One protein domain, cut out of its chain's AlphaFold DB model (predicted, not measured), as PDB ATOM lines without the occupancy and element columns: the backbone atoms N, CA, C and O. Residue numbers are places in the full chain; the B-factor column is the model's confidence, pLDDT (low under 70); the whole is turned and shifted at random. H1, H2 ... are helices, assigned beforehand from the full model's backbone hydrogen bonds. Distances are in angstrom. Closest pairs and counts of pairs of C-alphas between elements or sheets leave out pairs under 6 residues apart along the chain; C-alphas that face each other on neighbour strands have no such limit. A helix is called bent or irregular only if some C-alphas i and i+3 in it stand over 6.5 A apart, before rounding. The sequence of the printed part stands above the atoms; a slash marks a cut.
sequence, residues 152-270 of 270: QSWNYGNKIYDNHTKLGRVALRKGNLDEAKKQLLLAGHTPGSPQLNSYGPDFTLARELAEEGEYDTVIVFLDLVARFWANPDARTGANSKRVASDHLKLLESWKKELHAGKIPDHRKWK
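This is residues 152 to 270 of the 270 residues of an uncharacterized protein of Verrucomicrobia bacterium (UniProt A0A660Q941). Four helices stand side by side in the order H1, H2, H4, H5, each at a shallow tilt to the next, and the short H3 packs on H1, H2 and H4 at one side of this flat stack. After H2 the chain folds back through a long loop to H3, and the tail, residues 260 to 270, folds back on the side where H3 lies. The printed part has 119 residues, with five named helices in the order H1, H2, H3, H4, H5 and no named strand, and its class is all helix. It is compact, with a radius of gyration of the C-alphas of 14.1 A, and flat, spanning 45 by 36 by 20 A.

H1, residues 156 to 173, touches H2, residues 177 to 188, and their closest C-alphas, those of Gly 168 and Ala 180, are 3.9 A apart. This hairpin has a shallow tilt of 13 degrees, opposite ways. H3, residues 204 to 211, touches H1 at residues 165 to 172 alone, closest at the C-alphas of Arg 169 and Leu 205, 6.0 A apart; the tilt of 36 degrees is only just steep. H3 also touches H2, with which it forms a hairpin at a steep tilt of 41 degrees; the closest C-alphas, of Leu 184 and Leu 205, are 6.8 A apart. H4, residues 215 to 229, touches H2 the same way at a shallow tilt of 11 degrees, with the closest C-alphas, of Gly 188 and Leu 224, 5.3 A apart. H4 touches H3 with residues 215 to 221 alone, in a hairpin whose closest C-alphas, of Ala 206 and Val 218, are 5.6 A apart. H5, residues 238 to 259, forms a hairpin with H4 at a shallow tilt of 8 degrees, and the closest C-alphas, of Trp 229 and Ala 244, are 4.7 A apart. H3 and H5 are close but not clearly touching, while H1 is apart from H4 and H5, and H2 is apart from H5. Every O i to N i+4 pair is within hydrogen-bond range in H1, H2, H3 and H5, and 8 of 11 are in H4.

H1 begins at C-alpha 156, (99.185, -88.221, -12.070), and is 26.4 A long. H2 is 16.7 A, H3 10.5 A and H4 21.6 A long. H4 is neither bent nor irregular, but only just: C-alphas 224 and 227 are 6.3 A apart. H5, the longest helix, is 31.9 A long and ends at C-alpha 259, (95.021, -85.337, 19.887).

The two C-alphas farthest apart, those of Gly 175 and Thr 236, are 44.9 A from each other. The printed part has no cut and ends at Lys 270, the chain's last residue. The link from H2 to H3, residues 189 to 203, is long, those from H1 to H2 and from H3 to H4 are tight, and that from H4 to H5 is short. The mean pLDDT of the printed part is 95.0, and no printed residue is under 70.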
ATOM      1  N   GLN A 152      94.915 -88.004 -16.987       94.94
ATOM      2  CA  GLN A 152      94.534 -89.398 -17.249       94.94
ATOM      3  C   GLN A 152      95.675 -90.386 -16.970       94.94
ATOM      4  O   GLN A 152      95.502 -91.601 -17.061       94.94
ATOM      5  N   SER A 153      96.874 -89.892 -16.646       95.81
ATOM      6  CA  SER A 153      97.985 -90.762 -16.282       95.81
ATOM      7  C   SER A 153      97.685 -91.473 -14.966       95.81
ATOM      8  O   SER A 153      97.410 -90.828 -13.957       95.81
ATOM      9  N   TRP A 154      97.880 -92.795 -14.933       94.44
ATOM     10  CA  TRP A 154      97.805 -93.586 -13.697       94.44
ATOM     11  C   TRP A 154      98.710 -93.037 -12.576       94.44
ATOM     12  O   TRP A 154      98.443 -93.255 -11.397       94.44
ATOM     13  N   ASN A 155      99.776 -92.316 -12.947       94.94
ATOM     14  CA  ASN A 155     100.772 -91.754 -12.040       94.94
ATOM     15  C   ASN A 155     100.543 -90.259 -11.730       94.94
ATOM     16  O   ASN A 155     101.373 -89.641 -11.062       94.94
ATOM     17  N   TYR A 156      99.459 -89.653 -12.230       97.19
ATOM     18  CA  TYR A 156      99.185 -88.221 -12.070       97.19
ATOM     19  C   TYR A 156      99.121 -87.814 -10.595       97.19
ATOM     20  O   TYR A 156      99.831 -86.897 -10.177       97.19
ATOM     21  N   GLY A 157      98.325 -88.530  -9.793       97.19
ATOM     22  CA  GLY A 157      98.165 -88.215  -8.377       97.19
ATOM     23  C   GLY A 157      99.389 -88.537  -7.520       97.19
ATOM     24  O   GLY A 157      99.668 -87.801  -6.575       97.19
ATOM     25  N   ASN A 158     100.170 -89.560  -7.882       96.94
ATOM     26  CA  ASN A 158     101.453 -89.836  -7.223       96.94
ATOM     27  C   ASN A 158     102.415 -88.659  -7.399       96.94
ATOM     28  O   ASN A 158     102.997 -88.189  -6.433       96.94
ATOM     29  N   LYS A 159     102.532 -88.115  -8.619       97.06
ATOM     30  CA  LYS A 159     103.406 -86.962  -8.881       97.06
ATOM     31  C   LYS A 159     103.012 -85.727  -8.072       97.06
ATOM     32  O   LYS A 159     103.901 -84.994  -7.652       97.06
ATOM     33  N   ILE A 160     101.719 -85.487  -7.858       98.44
ATOM     34  CA  ILE A 160     101.255 -84.394  -6.988       98.44
ATOM     35  C   ILE A 160     101.691 -84.665  -5.547       98.44
ATOM     36  O   ILE A 160     102.363 -83.830  -4.946       98.44
ATOM     37  N   TYR A 161     101.369 -85.855  -5.035       98.38
ATOM     38  CA  TYR A 161     101.685 -86.256  -3.667       98.38
ATOM     39  C   TYR A 161     103.189 -86.167  -3.368       98.38
ATOM     40  O   TYR A 161     103.614 -85.472  -2.444       98.38
ATOM     41  N   ASP A 162     104.004 -86.825  -4.192       97.19
ATOM     42  CA  ASP A 162     105.443 -86.967  -3.979       97.19
ATOM     43  C   ASP A 162     106.162 -85.616  -4.029       97.19
ATOM     44  O   ASP A 162     107.057 -85.355  -3.223       97.19
ATOM     45  N   ASN A 163     105.796 -84.738  -4.970       98.25
ATOM     46  CA  ASN A 163     106.482 -83.454  -5.117       98.25
ATOM     47  C   ASN A 163     106.056 -82.442  -4.051       98.25
ATOM     48  O   ASN A 163     106.928 -81.757  -3.524       98.25
ATOM     49  N   HIS A 164     104.781 -82.392  -3.655       98.75
ATOM     50  CA  HIS A 164     104.376 -81.573  -2.507       98.75
ATOM     51  C   HIS A 164     105.010 -82.076  -1.202       98.75
ATOM     52  O   HIS A 164     105.533 -81.277  -0.431       98.75
ATOM     53  N   THR A 165     105.105 -83.394  -1.005       98.38
ATOM     54  CA  THR A 165     105.836 -83.969   0.138       98.38
ATOM     55  C   THR A 165     107.297 -83.507   0.141       98.38
ATOM     56  O   THR A 165     107.797 -83.042   1.164       98.38
ATOM     57  N   LYS A 166     107.996 -83.557  -1.003       98.06
ATOM     58  CA  LYS A 166     109.374 -83.042  -1.109       98.06
ATOM     59  C   LYS A 166     109.464 -81.555  -0.778       98.06
ATOM     60  O   LYS A 166     110.362 -81.169  -0.036       98.06
ATOM     61  N   LEU A 167     108.556 -80.734  -1.305       98.81
ATOM     62  CA  LEU A 167     108.537 -79.295  -1.038       98.81
ATOM     63  C   LEU A 167     108.324 -78.999   0.446       98.81
ATOM     64  O   LEU A 167     109.045 -78.173   1.002       98.81
ATOM     65  N   GLY A 168     107.411 -79.716   1.102       98.69
ATOM     66  CA  GLY A 168     107.186 -79.565   2.535       98.69
ATOM     67  C   GLY A 168     108.401 -79.977   3.362       98.69
ATOM     68  O   GLY A 168     108.814 -79.246   4.258       98.69
ATOM     69  N   ARG A 169     109.063 -81.082   3.002       97.94
ATOM     70  CA  ARG A 169     110.298 -81.509   3.679       97.94
ATOM     71  C   ARG A 169     111.449 -80.524   3.461       97.94
ATOM     72  O   ARG A 169     112.201 -80.258   4.395       97.94
ATOM     73  N   VAL A 170     111.570 -79.928   2.269       98.44
ATOM     74  CA  VAL A 170     112.519 -78.826   2.023       98.44
ATOM     75  C   VAL A 170     112.200 -77.623   2.912       98.44
ATOM     76  O   VAL A 170     113.121 -77.028   3.470       98.44
ATOM     77  N   ALA A 171     110.924 -77.259   3.045       98.44
ATOM     78  CA  ALA A 171     110.497 -76.152   3.893       98.44
ATOM     79  C   ALA A 171     110.850 -76.401   5.370       98.44
ATOM     80  O   ALA A 171     111.459 -75.526   5.985       98.44
ATOM     81  N   LEU A 172     110.612 -77.614   5.891       96.75
ATOM     82  CA  LEU A 172     111.021 -78.006   7.248       96.75
ATOM     83  C   LEU A 172     112.526 -77.862   7.473       96.75
ATOM     84  O   LEU A 172     112.944 -77.229   8.434       96.75
ATOM     85  N   ARG A 173     113.364 -78.377   6.561       94.56
ATOM     86  CA  ARG A 173     114.831 -78.245   6.690       94.56
ATOM     87  C   ARG A 173     115.314 -76.792   6.663       94.56
ATOM     88  O   ARG A 173     116.422 -76.513   7.105       94.56
ATOM     89  N   LYS A 174     114.500 -75.874   6.140       95.56
ATOM     90  CA  LYS A 174     114.757 -74.428   6.134       95.56
ATOM     91  C   LYS A 174     114.110 -73.690   7.312       95.56
ATOM     92  O   LYS A 174     114.177 -72.466   7.340       95.56
ATOM     93  N   GLY A 175     113.470 -74.401   8.241       95.94
ATOM     94  CA  GLY A 175     112.749 -73.814   9.372       95.94
ATOM     95  C   GLY A 175     111.447 -73.103   8.988       95.94
ATOM     96  O   GLY A 175     110.930 -72.316   9.771       95.94
ATOM     97  N   ASN A 176     110.911 -73.336   7.785       98.19
ATOM     98  CA  ASN A 176     109.651 -72.740   7.343       98.19
ATOM     99  C   ASN A 176     108.487 -73.707   7.591       98.19
ATOM    100  O   ASN A 176     108.081 -74.468   6.706       98.19
ATOM    101  N   LEU A 177     107.978 -73.674   8.821       98.31
ATOM    102  CA  LEU A 177     106.940 -74.582   9.296       98.31
ATOM    103  C   LEU A 177     105.591 -74.359   8.595       98.31
ATOM    104  O   LEU A 177     104.923 -75.320   8.215       98.31
ATOM    105  N   ASP A 178     105.216 -73.107   8.337       98.56
ATOM    106  CA  ASP A 178     103.950 -72.778   7.670       98.56
ATOM    107  C   ASP A 178     103.900 -73.277   6.226       98.56
ATOM    108  O   ASP A 178     102.900 -73.857   5.790       98.56
ATOM    109  N   GLU A 179     104.998 -73.130   5.482       98.75
ATOM    110  CA  GLU A 179     105.073 -73.682   4.133       98.75
ATOM    111  C   GLU A 179     105.086 -75.216   4.169       98.75
ATOM    112  O   GLU A 179     104.438 -75.846   3.336       98.75
ATOM    113  N   ALA A 180     105.740 -75.842   5.152       98.81
ATOM    114  CA  ALA A 180     105.703 -77.295   5.302       98.81
ATOM    115  C   ALA A 180     104.283 -77.834   5.521       98.81
ATOM    116  O   ALA A 180     103.866 -78.768   4.829       98.81
ATOM    117  N   LYS A 181     103.521 -77.200   6.420       98.88
ATOM    118  CA  LYS A 181     102.107 -77.501   6.679       98.88
ATOM    119  C   LYS A 181     101.263 -77.390   5.416       98.88
ATOM    120  O   LYS A 181     100.569 -78.333   5.035       98.88
ATOM    121  N   LYS A 182     101.372 -76.259   4.718       98.88
ATOM    122  CA  LYS A 182     100.662 -76.019   3.457       98.88
ATOM    123  C   LYS A 182     100.967 -77.102   2.423       98.88
ATOM    124  O   LYS A 182     100.056 -77.616   1.777       98.88
ATOM    125  N   GLN A 183     102.238 -77.460   2.266       98.88
ATOM    126  CA  GLN A 183     102.667 -78.480   1.315       98.88
ATOM    127  C   GLN A 183     102.148 -79.876   1.689       98.88
ATOM    128  O   GLN A 183     101.733 -80.617   0.799       98.88
ATOM    129  N   LEU A 184     102.075 -80.223   2.981       98.88
ATOM    130  CA  LEU A 184     101.447 -81.471   3.427       98.88
ATOM    131  C   LEU A 184      99.970 -81.537   3.001       98.88
ATOM    132  O   LEU A 184      99.533 -82.538   2.431       98.88
ATOM    133  N   LEU A 185      99.210 -80.464   3.223       98.81
ATOM    134  CA  LEU A 185      97.797 -80.415   2.837       98.81
ATOM    135  C   LEU A 185      97.623 -80.499   1.315       98.81
ATOM    136  O   LEU A 185      96.789 -81.263   0.828       98.81
ATOM    137  N   LEU A 186      98.456 -79.793   0.544       98.75
ATOM    138  CA  LEU A 186      98.464 -79.889  -0.921       98.75
ATOM    139  C   LEU A 186      98.770 -81.314  -1.409       98.75
ATOM    140  O   LEU A 186      98.122 -81.788  -2.346       98.75
ATOM    141  N   ALA A 187      99.696 -82.026  -0.756       98.62
ATOM    142  CA  ALA A 187      99.947 -83.438  -1.038       98.62
ATOM    143  C   ALA A 187      98.689 -84.278  -0.771       98.62
ATOM    144  O   ALA A 187      98.258 -85.039  -1.640       98.62
ATOM    145  N   GLY A 188      98.056 -84.079   0.390       97.88
ATOM    146  CA  GLY A 188      96.806 -84.733   0.779       97.88
ATOM    147  C   GLY A 188      95.656 -84.484  -0.199       97.88
ATOM    148  O   GLY A 188      94.845 -85.385  -0.396       97.88
ATOM    149  N   HIS A 189      95.620 -83.327  -0.874       97.88
ATOM    150  CA  HIS A 189      94.588 -82.929  -1.840       97.88
ATOM    151  C   HIS A 189      94.696 -83.558  -3.244       97.88
ATOM    152  O   HIS A 189      93.755 -83.443  -4.035       97.88
ATOM    153  N   THR A 190      95.738 -84.335  -3.543       97.19
ATOM    154  CA  THR A 190      95.870 -85.101  -4.802       97.19
ATOM    155  C   THR A 190      94.622 -85.931  -5.169       97.19
ATOM    156  O   THR A 190      94.024 -86.534  -4.287       97.19
ATOM    157  N   PRO A 191      94.207 -86.076  -6.442       95.62
ATOM    158  CA  PRO A 191      93.054 -86.920  -6.803       95.62
ATOM    159  C   PRO A 191      93.247 -88.424  -6.511       95.62
ATOM    160  O   PRO A 191      92.334 -89.215  -6.736       95.62
ATOM    161  N   GLY A 192      94.419 -88.827  -6.014       94.12
ATOM    162  CA  GLY A 192      94.753 -90.213  -5.721       94.12
ATOM    163  C   GLY A 192      95.356 -90.933  -6.927       94.12
ATOM    164  O   GLY A 192      95.624 -90.355  -7.980       94.12
ATOM    165  N   SER A 193      95.629 -92.217  -6.748       95.06
ATOM    166  CA  SER A 193      96.186 -93.102  -7.771       95.06
ATOM    167  C   SER A 193      95.877 -94.553  -7.395       95.06
ATOM    168  O   SER A 193      95.549 -94.816  -6.233       95.06
ATOM    169  N   PRO A 194      96.038 -95.532  -8.304       93.12
ATOM    170  CA  PRO A 194      95.914 -96.941  -7.934       93.12
ATOM    171  C   PRO A 194      96.805 -97.338  -6.741       93.12
ATOM    172  O   PRO A 194      96.395 -98.142  -5.904       93.12
ATOM    173  N   GLN A 195      97.998 -96.747  -6.622       93.31
ATOM    174  CA  GLN A 195      98.919 -97.006  -5.512       93.31
ATOM    175  C   GLN A 195      98.442 -96.358  -4.202       93.31
ATOM    176  O   GLN A 195      98.404 -97.030  -3.171       93.31
ATOM    177  N   LEU A 196      98.033 -95.086  -4.241       94.75
ATOM    178  CA  LEU A 196      97.535 -94.368  -3.060       94.75
ATOM    179  C   LEU A 196      96.229 -94.985  -2.537       94.75
ATOM    180  O   LEU A 196      96.063 -95.132  -1.334       94.75
ATOM    181  N   ASN A 197      95.355 -95.449  -3.434       92.38
ATOM    182  CA  ASN A 197      94.070 -96.074  -3.096       92.38
ATOM    183  C   ASN A 197      94.200 -97.516  -2.570       92.38
ATOM    184  O   ASN A 197      93.219 -98.104  -2.094       92.38
ATOM    185  N   SER A 198      95.390 -98.113  -2.677       89.94
ATOM    186  CA  SER A 198      95.689 -99.465  -2.200       89.94
ATOM    187  C   SER A 198      96.597 -99.421  -0.975       89.94
ATOM    188  O   SER A 198      96.107 -99.499   0.151       89.94
ATOM    189  N   TYR A 199      97.904 -99.277  -1.193       90.50
ATOM    190  CA  TYR A 199      98.928 -99.293  -0.148       90.50
ATOM    191  C   TYR A 199      98.923 -98.033   0.712       90.50
ATOM    192  O   TYR A 199      99.268 -98.104   1.893       90.50
ATOM    193  N   GLY A 200      98.537 -96.904   0.122       92.06
ATOM    194  CA  GLY A 200      98.571 -95.606   0.772       92.06
ATOM    195  C   GLY A 200      99.772 -94.743   0.423       92.06
ATOM    196  O   GLY A 200     100.692 -95.184  -0.273       92.06
ATOM    197  N   PRO A 201      99.748 -93.501   0.921       94.88
ATOM    198  CA  PRO A 201     100.879 -92.600   0.852       94.88
ATOM    199  C   PRO A 201     102.004 -92.985   1.824       94.88
ATOM    200  O   PRO A 201     101.814 -93.742   2.776       94.88
ATOM    201  N   ASP A 202     103.176 -92.398   1.588       92.88
ATOM    202  CA  ASP A 202     104.257 -92.302   2.570       92.88
ATOM    203  C   ASP A 202     103.958 -91.175   3.572       92.88
ATOM    204  O   ASP A 202     103.612 -90.067   3.161       92.88
ATOM    205  N   PHE A 203     104.095 -91.437   4.873       96.38
ATOM    206  CA  PHE A 203     103.734 -90.496   5.944       96.38
ATOM    207  C   PHE A 203     104.929 -89.700   6.499       96.38
ATOM    208  O   PHE A 203     104.794 -89.045   7.528       96.38
ATOM    209  N   THR A 204     106.089 -89.699   5.827       93.88
ATOM    210  CA  THR A 204     107.319 -89.082   6.357       93.88
ATOM    211  C   THR A 204     107.142 -87.598   6.684       93.88
ATOM    212  O   THR A 204     107.540 -87.176   7.763       93.88
ATOM    213  N   LEU A 205     106.533 -86.798   5.796       97.50
ATOM    214  CA  LEU A 205     106.316 -85.367   6.069       97.50
ATOM    215  C   LEU A 205     105.321 -85.145   7.219       97.50
ATOM    216  O   LEU A 205     105.523 -84.251   8.031       97.50
ATOM    217  N   ALA A 206     104.270 -85.966   7.305       98.25
ATOM    218  CA  ALA A 206     103.305 -85.906   8.399       98.25
ATOM    219  C   ALA A 206     103.966 -86.228   9.748       98.25
ATOM    220  O   ALA A 206     103.731 -85.528  10.728       98.25
ATOM    221  N   ARG A 207     104.843 -87.239   9.784       96.44
ATOM    222  CA  ARG A 207     105.652 -87.541  10.965       96.44
ATOM    223  C   ARG A 207     106.567 -86.377  11.326       96.44
ATOM    224  O   ARG A 207     106.534 -85.954  12.471       96.44
ATOM    225  N   GLU A 208     107.353 -85.867  10.375       95.44
ATOM    226  CA  GLU A 208     108.293 -84.764  10.634       95.44
ATOM    227  C   GLU A 208     107.554 -83.513  11.155       95.44
ATOM    228  O   GLU A 208     108.043 -82.847  12.054       95.44
ATOM    229  N   LEU A 209     106.337 -83.226  10.676       98.25
ATOM    230  CA  LEU A 209     105.497 -82.149  11.220       98.25
ATOM    231  C   LEU A 209     104.970 -82.445  12.634       98.25
ATOM    232  O   LEU A 209     104.939 -81.551  13.473       98.25
ATOM    233  N   ALA A 210     104.579 -83.688  12.925       97.94
ATOM    234  CA  ALA A 210     104.172 -84.079  14.274       97.94
ATOM    235  C   ALA A 210     105.345 -84.032  15.274       97.94
ATOM    236  O   ALA A 210     105.141 -83.705  16.439       97.94
ATOM    237  N   GLU A 211     106.571 -84.326  14.831       95.19
ATOM    238  CA  GLU A 211     107.797 -84.166  15.632       95.19
ATOM    239  C   GLU A 211     108.045 -82.695  16.016       95.19
ATOM    240  O   GLU A 211     108.516 -82.432  17.119       95.19
ATOM    241  N   GLU A 212     107.629 -81.749  15.169       96.62
ATOM    242  CA  GLU A 212     107.628 -80.300  15.445       96.62
ATOM    243  C   GLU A 212     106.371 -79.818  16.208       96.62
ATOM    244  O   GLU A 212     106.191 -78.623  16.430       96.62
ATOM    245  N   GLY A 213     105.479 -80.730  16.615       97.50
ATOM    246  CA  GLY A 213     104.268 -80.413  17.383       97.50
ATOM    247  C   GLY A 213     103.055 -79.966  16.556       97.50
ATOM    248  O   GLY A 213     102.035 -79.589  17.128       97.50
ATOM    249  N   GLU A 214     103.111 -80.040  15.224       98.31
ATOM    250  CA  GLU A 214     102.036 -79.583  14.326       98.31
ATOM    251  C   GLU A 214     100.903 -80.616  14.170       98.31
ATOM    252  O   GLU A 214     100.526 -81.018  13.064       98.31
ATOM    253  N   TYR A 215     100.347 -81.068  15.296       98.44
ATOM    254  CA  TYR A 215      99.372 -82.160  15.354       98.44
ATOM    255  C   TYR A 215      98.078 -81.862  14.595       98.44
ATOM    256  O   TYR A 215      97.625 -82.711  13.829       98.44
ATOM    257  N   ASP A 216      97.511 -80.662  14.741       98.56
ATOM    258  CA  ASP A 216      96.238 -80.302  14.100       98.56
ATOM    259  C   ASP A 216      96.332 -80.370  12.573       98.56
ATOM    260  O   ASP A 216      95.464 -80.938  11.907       98.56
ATOM    261  N   THR A 217      97.428 -79.863  12.001       98.69
ATOM    262  CA  THR A 217      97.648 -79.937  10.549       98.69
ATOM    263  C   THR A 217      97.776 -81.380  10.086       98.69
ATOM    264  O   THR A 217      97.237 -81.760   9.043       98.69
ATOM    265  N   VAL A 218      98.488 -82.199  10.857       98.75
ATOM    266  CA  VAL A 218      98.664 -83.612  10.539       98.75
ATOM    267  C   VAL A 218      97.329 -84.352  10.615       98.75
ATOM    268  O   VAL A 218      97.034 -85.134   9.720       98.75
ATOM    269  N   ILE A 219      96.478 -84.057  11.597       98.75
ATOM    270  CA  ILE A 219      95.125 -84.621  11.712       98.75
ATOM    271  C   ILE A 219      94.275 -84.267  10.484       98.75
ATOM    272  O   ILE A 219      93.707 -85.170   9.869       98.75
ATOM    273  N   VAL A 220      94.271 -82.998  10.054       98.69
ATOM    274  CA  VAL A 220      93.577 -82.575   8.821       98.69
ATOM    275  C   VAL A 220      94.108 -83.342   7.608       98.69
ATOM    276  O   VAL A 220      93.340 -83.814   6.770       98.69
ATOM    277  N   PHE A 221      95.425 -83.518   7.509       98.69
ATOM    278  CA  PHE A 221      96.020 -84.330   6.454       98.69
ATOM    279  C   PHE A 221      95.551 -85.796   6.497       98.69
ATOM    280  O   PHE A 221      95.261 -86.364   5.441       98.69
ATOM    281  N   LEU A 222      95.438 -86.406   7.683       98.38
ATOM    282  CA  LEU A 222      94.932 -87.776   7.829       98.38
ATOM    283  C   LEU A 222      93.492 -87.903   7.314       98.38
ATOM    284  O   LEU A 222      93.182 -88.876   6.624       98.38
ATOM    285  N   ASP A 223      92.645 -86.899   7.546       98.06
ATOM    286  CA  ASP A 223      91.290 -86.858   6.985       98.06
ATOM    287  C   ASP A 223      91.303 -86.745   5.452       98.06
ATOM    288  O   ASP A 223      90.554 -87.441   4.759       98.06
ATOM    289  N   LEU A 224      92.208 -85.935   4.889       98.00
ATOM    290  CA  LEU A 224      92.353 -85.800   3.436       98.00
ATOM    291  C   LEU A 224      92.769 -87.107   2.757       98.00
ATOM    292  O   LEU A 224      92.314 -87.380   1.644       98.00
ATOM    293  N   VAL A 225      93.621 -87.919   3.387       97.06
ATOM    294  CA  VAL A 225      94.063 -89.198   2.807       97.06
ATOM    295  C   VAL A 225      93.110 -90.353   3.108       97.06
ATOM    296  O   VAL A 225      93.101 -91.330   2.360       97.06
ATOM    297  N   ALA A 226      92.240 -90.237   4.119       96.50
ATOM    298  CA  ALA A 226      91.216 -91.238   4.423       96.50
ATOM    299  C   ALA A 226      90.328 -91.558   3.207       96.50
ATOM    300  O   ALA A 226      89.928 -92.707   3.002       96.50
ATOM    301  N   ARG A 227      90.092 -90.575   2.326       94.19
ATOM    302  CA  ARG A 227      89.303 -90.758   1.096       94.19
ATOM    303  C   ARG A 227      89.856 -91.808   0.136       94.19
ATOM    304  O   ARG A 227      89.082 -92.395  -0.615       94.19
ATOM    305  N   PHE A 228      91.162 -92.083   0.163       94.00
ATOM    306  CA  PHE A 228      91.767 -93.138  -0.655       94.00
ATOM    307  C   PHE A 228      91.203 -94.521  -0.311       94.00
ATOM    308  O   PHE A 228      91.188 -95.423  -1.152       94.00
ATOM    309  N   TRP A 229      90.689 -94.671   0.909       95.06
ATOM    310  CA  TRP A 229      90.112 -95.897   1.447       95.06
ATOM    311  C   TRP A 229      88.627 -95.770   1.789       95.06
ATOM    312  O   TRP A 229      88.071 -96.679   2.402       95.06
ATOM    313  N   ALA A 230      87.972 -94.683   1.373       88.88
ATOM    314  CA  ALA A 230      86.550 -94.487   1.614       88.88
ATOM    315  C   ALA A 230      85.707 -95.607   0.987       88.88
ATOM    316  O   ALA A 230      86.075 -96.213  -0.023       88.88
ATOM    317  N   ASN A 231      84.549 -95.850   1.602       86.44
ATOM    318  CA  ASN A 231      83.566 -96.853   1.199       86.44
ATOM    319  C   ASN A 231      84.165 -98.257   0.976       86.44
ATOM    320  O   ASN A 231      84.035 -98.803  -0.125       86.44
ATOM    321  N   PRO A 232      84.806 -98.878   1.992       86.31
ATOM    322  CA  PRO A 232      85.360-100.224   1.858       86.31
ATOM    323  C   PRO A 232      84.364-101.232   1.276       86.31
ATOM    324  O   PRO A 232      84.738-102.031   0.422       86.31
ATOM    325  N   ASP A 233      83.089-101.152   1.660       86.25
ATOM    326  CA  ASP A 233      82.043-102.084   1.224       86.25
ATOM    327  C   ASP A 233      81.720-102.017  -0.270       86.25
ATOM    328  O   ASP A 233      81.302-103.027  -0.843       86.25
ATOM    329  N   ALA A 234      81.988-100.877  -0.914       85.81
ATOM    330  CA  ALA A 234      81.813-100.684  -2.351       85.81
ATOM    331  C   ALA A 234      82.932-101.337  -3.188       85.81
ATOM    332  O   ALA A 234      82.829-101.417  -4.412       85.81
ATOM    333  N   ARG A 235      84.017-101.811  -2.560       85.75
ATOM    334  CA  ARG A 235      85.123-102.484  -3.262       85.75
ATOM    335  C   ARG A 235      84.733-103.922  -3.611       85.75
ATOM    336  O   ARG A 235      84.079-104.602  -2.838       85.75
ATOM    337  N   THR A 236      85.164-104.437  -4.758       85.00
ATOM    338  CA  THR A 236      84.715-105.758  -5.242       85.00
ATOM    339  C   THR A 236      85.420-106.942  -4.568       85.00
ATOM    340  O   THR A 236      84.803-107.975  -4.333       85.00
ATOM    341  N   GLY A 237      86.703-106.808  -4.216       84.94
ATOM    342  CA  GLY A 237      87.490-107.887  -3.608       84.94
ATOM    343  C   GLY A 237      87.534-107.825  -2.081       84.94
ATOM    344  O   GLY A 237      87.896-106.786  -1.527       84.94
ATOM    345  N   ALA A 238      87.275-108.946  -1.398       78.50
ATOM    346  CA  ALA A 238      87.279-109.042   0.070       78.50
ATOM    347  C   ALA A 238      88.579-108.518   0.715       78.50
ATOM    348  O   ALA A 238      88.533-107.770   1.690       78.50
ATOM    349  N   ASN A 239      89.737-108.821   0.119       83.06
ATOM    350  CA  ASN A 239      91.025-108.293   0.581       83.06
ATOM    351  C   ASN A 239      91.112-106.768   0.445       83.06
ATOM    352  O   ASN A 239      91.623-106.102   1.338       83.06
ATOM    353  N   SER A 240      90.580-106.201  -0.642       86.00
ATOM    354  CA  SER A 240      90.566-104.751  -0.859       86.00
ATOM    355  C   SER A 240      89.641-104.038   0.131       86.00
ATOM    356  O   SER A 240      90.005-102.970   0.625       86.00
ATOM    357  N   LYS A 241      88.494-104.651   0.472       90.38
ATOM    358  CA  LYS A 241      87.611-104.177   1.550       90.38
ATOM    359  C   LYS A 241      88.355-104.154   2.882       90.38
ATOM    360  O   LYS A 241      88.435-103.112   3.522       90.38
ATOM    361  N   ARG A 242      88.951-105.291   3.266       91.31
ATOM    362  CA  ARG A 242      89.660-105.438   4.545       91.31
ATOM    363  C   ARG A 242      90.788-104.424   4.681       91.31
ATOM    364  O   ARG A 242      90.833-103.708   5.668       91.31
ATOM    365  N   VAL A 243      91.647-104.321   3.664       91.19
ATOM    366  CA  VAL A 243      92.762-103.365   3.656       91.19
ATOM    367  C   VAL A 243      92.249-101.938   3.830       91.19
ATOM    368  O   VAL A 243      92.757-101.225   4.686       91.19
ATOM    369  N   ALA A 244      91.218-101.526   3.089       93.31
ATOM    370  CA  ALA A 244      90.651-100.188   3.238       93.31
ATOM    371  C   ALA A 244      90.132 -99.928   4.663       93.31
ATOM    372  O   ALA A 244      90.491 -98.923   5.273       93.31
ATOM    373  N   SER A 245      89.365-100.865   5.226       94.75
ATOM    374  CA  SER A 245      88.861-100.767   6.599       94.75
ATOM    375  C   SER A 245      89.980-100.721   7.644       94.75
ATOM    376  O   SER A 245      89.906 -99.935   8.587       94.75
ATOM    377  N   ASP A 246      91.025-101.535   7.485       95.19
ATOM    378  CA  ASP A 246      92.177-101.567   8.391       95.19
ATOM    379  C   ASP A 246      92.957-100.249   8.337       95.19
ATOM    380  O   ASP A 246      93.371 -99.727   9.371       95.19
ATOM    381  N   HIS A 247      93.118 -99.679   7.140       95.69
ATOM    382  CA  HIS A 247      93.735 -98.371   6.963       95.69
ATOM    383  C   HIS A 247      92.934 -97.267   7.655       95.69
ATOM    384  O   HIS A 247      93.523 -96.500   8.409       95.69
ATOM    385  N   LEU A 248      91.610 -97.219   7.480       96.69
ATOM    386  CA  LEU A 248      90.765 -96.227   8.155       96.69
ATOM    387  C   LEU A 248      90.862 -96.334   9.684       96.69
ATOM    388  O   LEU A 248      91.084 -95.330  10.355       96.69
ATOM    389  N   LYS A 249      90.792 -97.550  10.242       96.50
ATOM    390  CA  LYS A 249      90.976 -97.776  11.689       96.50
ATOM    391  C   LYS A 249      92.343 -97.303  12.181       96.50
ATOM    392  O   LYS A 249      92.441 -96.745  13.270       96.50
ATOM    393  N   LEU A 250      93.389 -97.532  11.386       96.56
ATOM    394  CA  LEU A 250      94.740 -97.096  11.710       96.56
ATOM    395  C   LEU A 250      94.846 -95.564  11.734       96.56
ATOM    396  O   LEU A 250      95.414 -95.029  12.681       96.56
ATOM    397  N   LEU A 251      94.254 -94.861  10.759       97.38
ATOM    398  CA  LEU A 251      94.210 -93.393  10.762       97.38
ATOM    399  C   LEU A 251      93.481 -92.852  11.998       97.38
ATOM    400  O   LEU A 251      93.966 -91.917  12.625       97.38
ATOM    401  N   GLU A 252      92.353 -93.455  12.386       97.81
ATOM    402  CA  GLU A 252      91.630 -93.057  13.602       97.81
ATOM    403  C   GLU A 252      92.456 -93.282  14.875       97.81
ATOM    404  O   GLU A 252      92.417 -92.457  15.787       97.81
ATOM    405  N   SER A 253      93.232 -94.371  14.946       97.81
ATOM    406  CA  SER A 253      94.174 -94.590  16.055       97.81
ATOM    407  C   SER A 253      95.207 -93.470  16.122       97.81
ATOM    408  O   SER A 253      95.382 -92.856  17.172       97.81
ATOM    409  N   TRP A 254      95.828 -93.147  14.987       98.12
ATOM    410  CA  TRP A 254      96.836 -92.095  14.914       98.12
ATOM    411  C   TRP A 254      96.274 -90.725  15.274       98.12
ATOM    412  O   TRP A 254      96.902 -90.001  16.037       98.12
ATOM    413  N   LYS A 255      95.065 -90.383  14.810       98.25
ATOM    414  CA  LYS A 255      94.397 -89.134  15.203       98.25
ATOM    415  C   LYS A 255      94.183 -89.049  16.714       98.25
ATOM    416  O   LYS A 255      94.430 -87.997  17.292       98.25
ATOM    417  N   LYS A 256      93.784 -90.141  17.379       98.06
ATOM    418  CA  LYS A 256      93.640 -90.167  18.850       98.06
ATOM    419  C   LYS A 256      94.968 -89.940  19.570       98.06
ATOM    420  O   LYS A 256      94.998 -89.222  20.564       98.06
ATOM    421  N   GLU A 257      96.047 -90.546  19.080       98.06
ATOM    422  CA  GLU A 257      97.391 -90.342  19.629       98.06
ATOM    423  C   GLU A 257      97.833 -88.880  19.464       98.06
ATOM    424  O   GLU A 257      98.228 -88.254  20.446       98.06
ATOM    425  N   LEU A 258      97.649 -88.304  18.273       98.12
ATOM    426  CA  LEU A 258      97.987 -86.909  17.973       98.12
ATOM    427  C   LEU A 258      97.165 -85.914  18.807       98.12
ATOM    428  O   LEU A 258      97.733 -84.979  19.363       98.12
ATOM    429  N   HIS A 259      95.858 -86.143  18.984       97.88
ATOM    430  CA  HIS A 259      95.021 -85.337  19.887       97.88
ATOM    431  C   HIS A 259      95.498 -85.387  21.344       97.88
ATOM    432  O   HIS A 259      95.312 -84.428  22.089       97.88
ATOM    433  N   ALA A 260      96.117 -86.493  21.760       97.44
ATOM    434  CA  ALA A 260      96.723 -86.636  23.079       97.44
ATOM    435  C   ALA A 260      98.157 -86.070  23.153       97.44
ATOM    436  O   ALA A 260      98.840 -86.296  24.153       97.44
ATOM    437  N   GLY A 261      98.631 -85.388  22.104       96.31
ATOM    438  CA  GLY A 261      99.989 -84.853  22.008       96.31
ATOM    439  C   GLY A 261     101.067 -85.928  21.846       96.31
ATOM    440  O   GLY A 261     102.205 -85.726  22.262       96.31
ATOM    441  N   LYS A 262     100.713 -87.104  21.309       96.50
ATOM    442  CA  LYS A 262     101.628 -88.237  21.116       96.50
ATOM    443  C   LYS A 262     101.876 -88.486  19.636       96.50
ATOM    444  O   LYS A 262     100.956 -88.477  18.822       96.50
ATOM    445  N   ILE A 263     103.127 -88.778  19.303       94.56
ATOM    446  CA  ILE A 263     103.519 -89.191  17.956       94.56
ATOM    447  C   ILE A 263     103.213 -90.688  17.802       94.56
ATOM    448  O   ILE A 263     103.681 -91.471  18.633       94.56
ATOM    449  N   PRO A 264     102.475 -91.103  16.757       95.12
ATOM    450  CA  PRO A 264     102.135 -92.502  16.553       95.12
ATOM    451  C   PRO A 264     103.326 -93.464  16.486       95.12
ATOM    452  O   PRO A 264     104.240 -93.304  15.671       95.12
ATOM    453  N   ASP A 265     103.272 -94.536  17.277       89.06
ATOM    454  CA  ASP A 265     104.293 -95.590  17.278       89.06
ATOM    455  C   ASP A 265     103.892 -96.767  16.372       89.06
ATOM    456  O   ASP A 265     103.523 -97.854  16.817       89.06
ATOM    457  N   HIS A 266     103.929 -96.548  15.055       91.06
ATOM    458  CA  HIS A 266     103.577 -97.581  14.080       91.06
ATOM    459  C   HIS A 266     104.555 -97.632  12.902       91.06
ATOM    460  O   HIS A 266     104.999 -96.612  12.384       91.06
ATOM    461  N   ARG A 267     104.841 -98.834  12.383       87.31
ATOM    462  CA  ARG A 267     105.794 -99.027  11.271       87.31
ATOM    463  C   ARG A 267     105.431 -98.269   9.986       87.31
ATOM    464  O   ARG A 267     106.309 -97.987   9.197       87.31
ATOM    465  N   LYS A 268     104.145 -98.003   9.727       86.50
ATOM    466  CA  LYS A 268     103.710 -97.187   8.566       86.50
ATOM    467  C   LYS A 268     103.843 -95.673   8.795       86.50
ATOM    468  O   LYS A 268     103.707 -94.920   7.840       86.50
ATOM    469  N   TRP A 269     104.038 -95.257  10.045       88.31
ATOM    470  CA  TRP A 269     104.286 -93.870  10.435       88.31
ATOM    471  C   TRP A 269     105.785 -93.528  10.380       88.31
ATOM    472  O   TRP A 269     106.180 -92.447   9.940       88.31
ATOM    473  N   LYS A 270     106.621 -94.479  10.815       78.12
ATOM    474  CA  LYS A 270     108.093 -94.438  10.771       78.12
ATOM    475  C   LYS A 270     108.641 -94.695   9.366       78.12
ATOM    476  O   LYS A 270     109.626 -94.020   8.993       78.12
TER     477      LYS A 270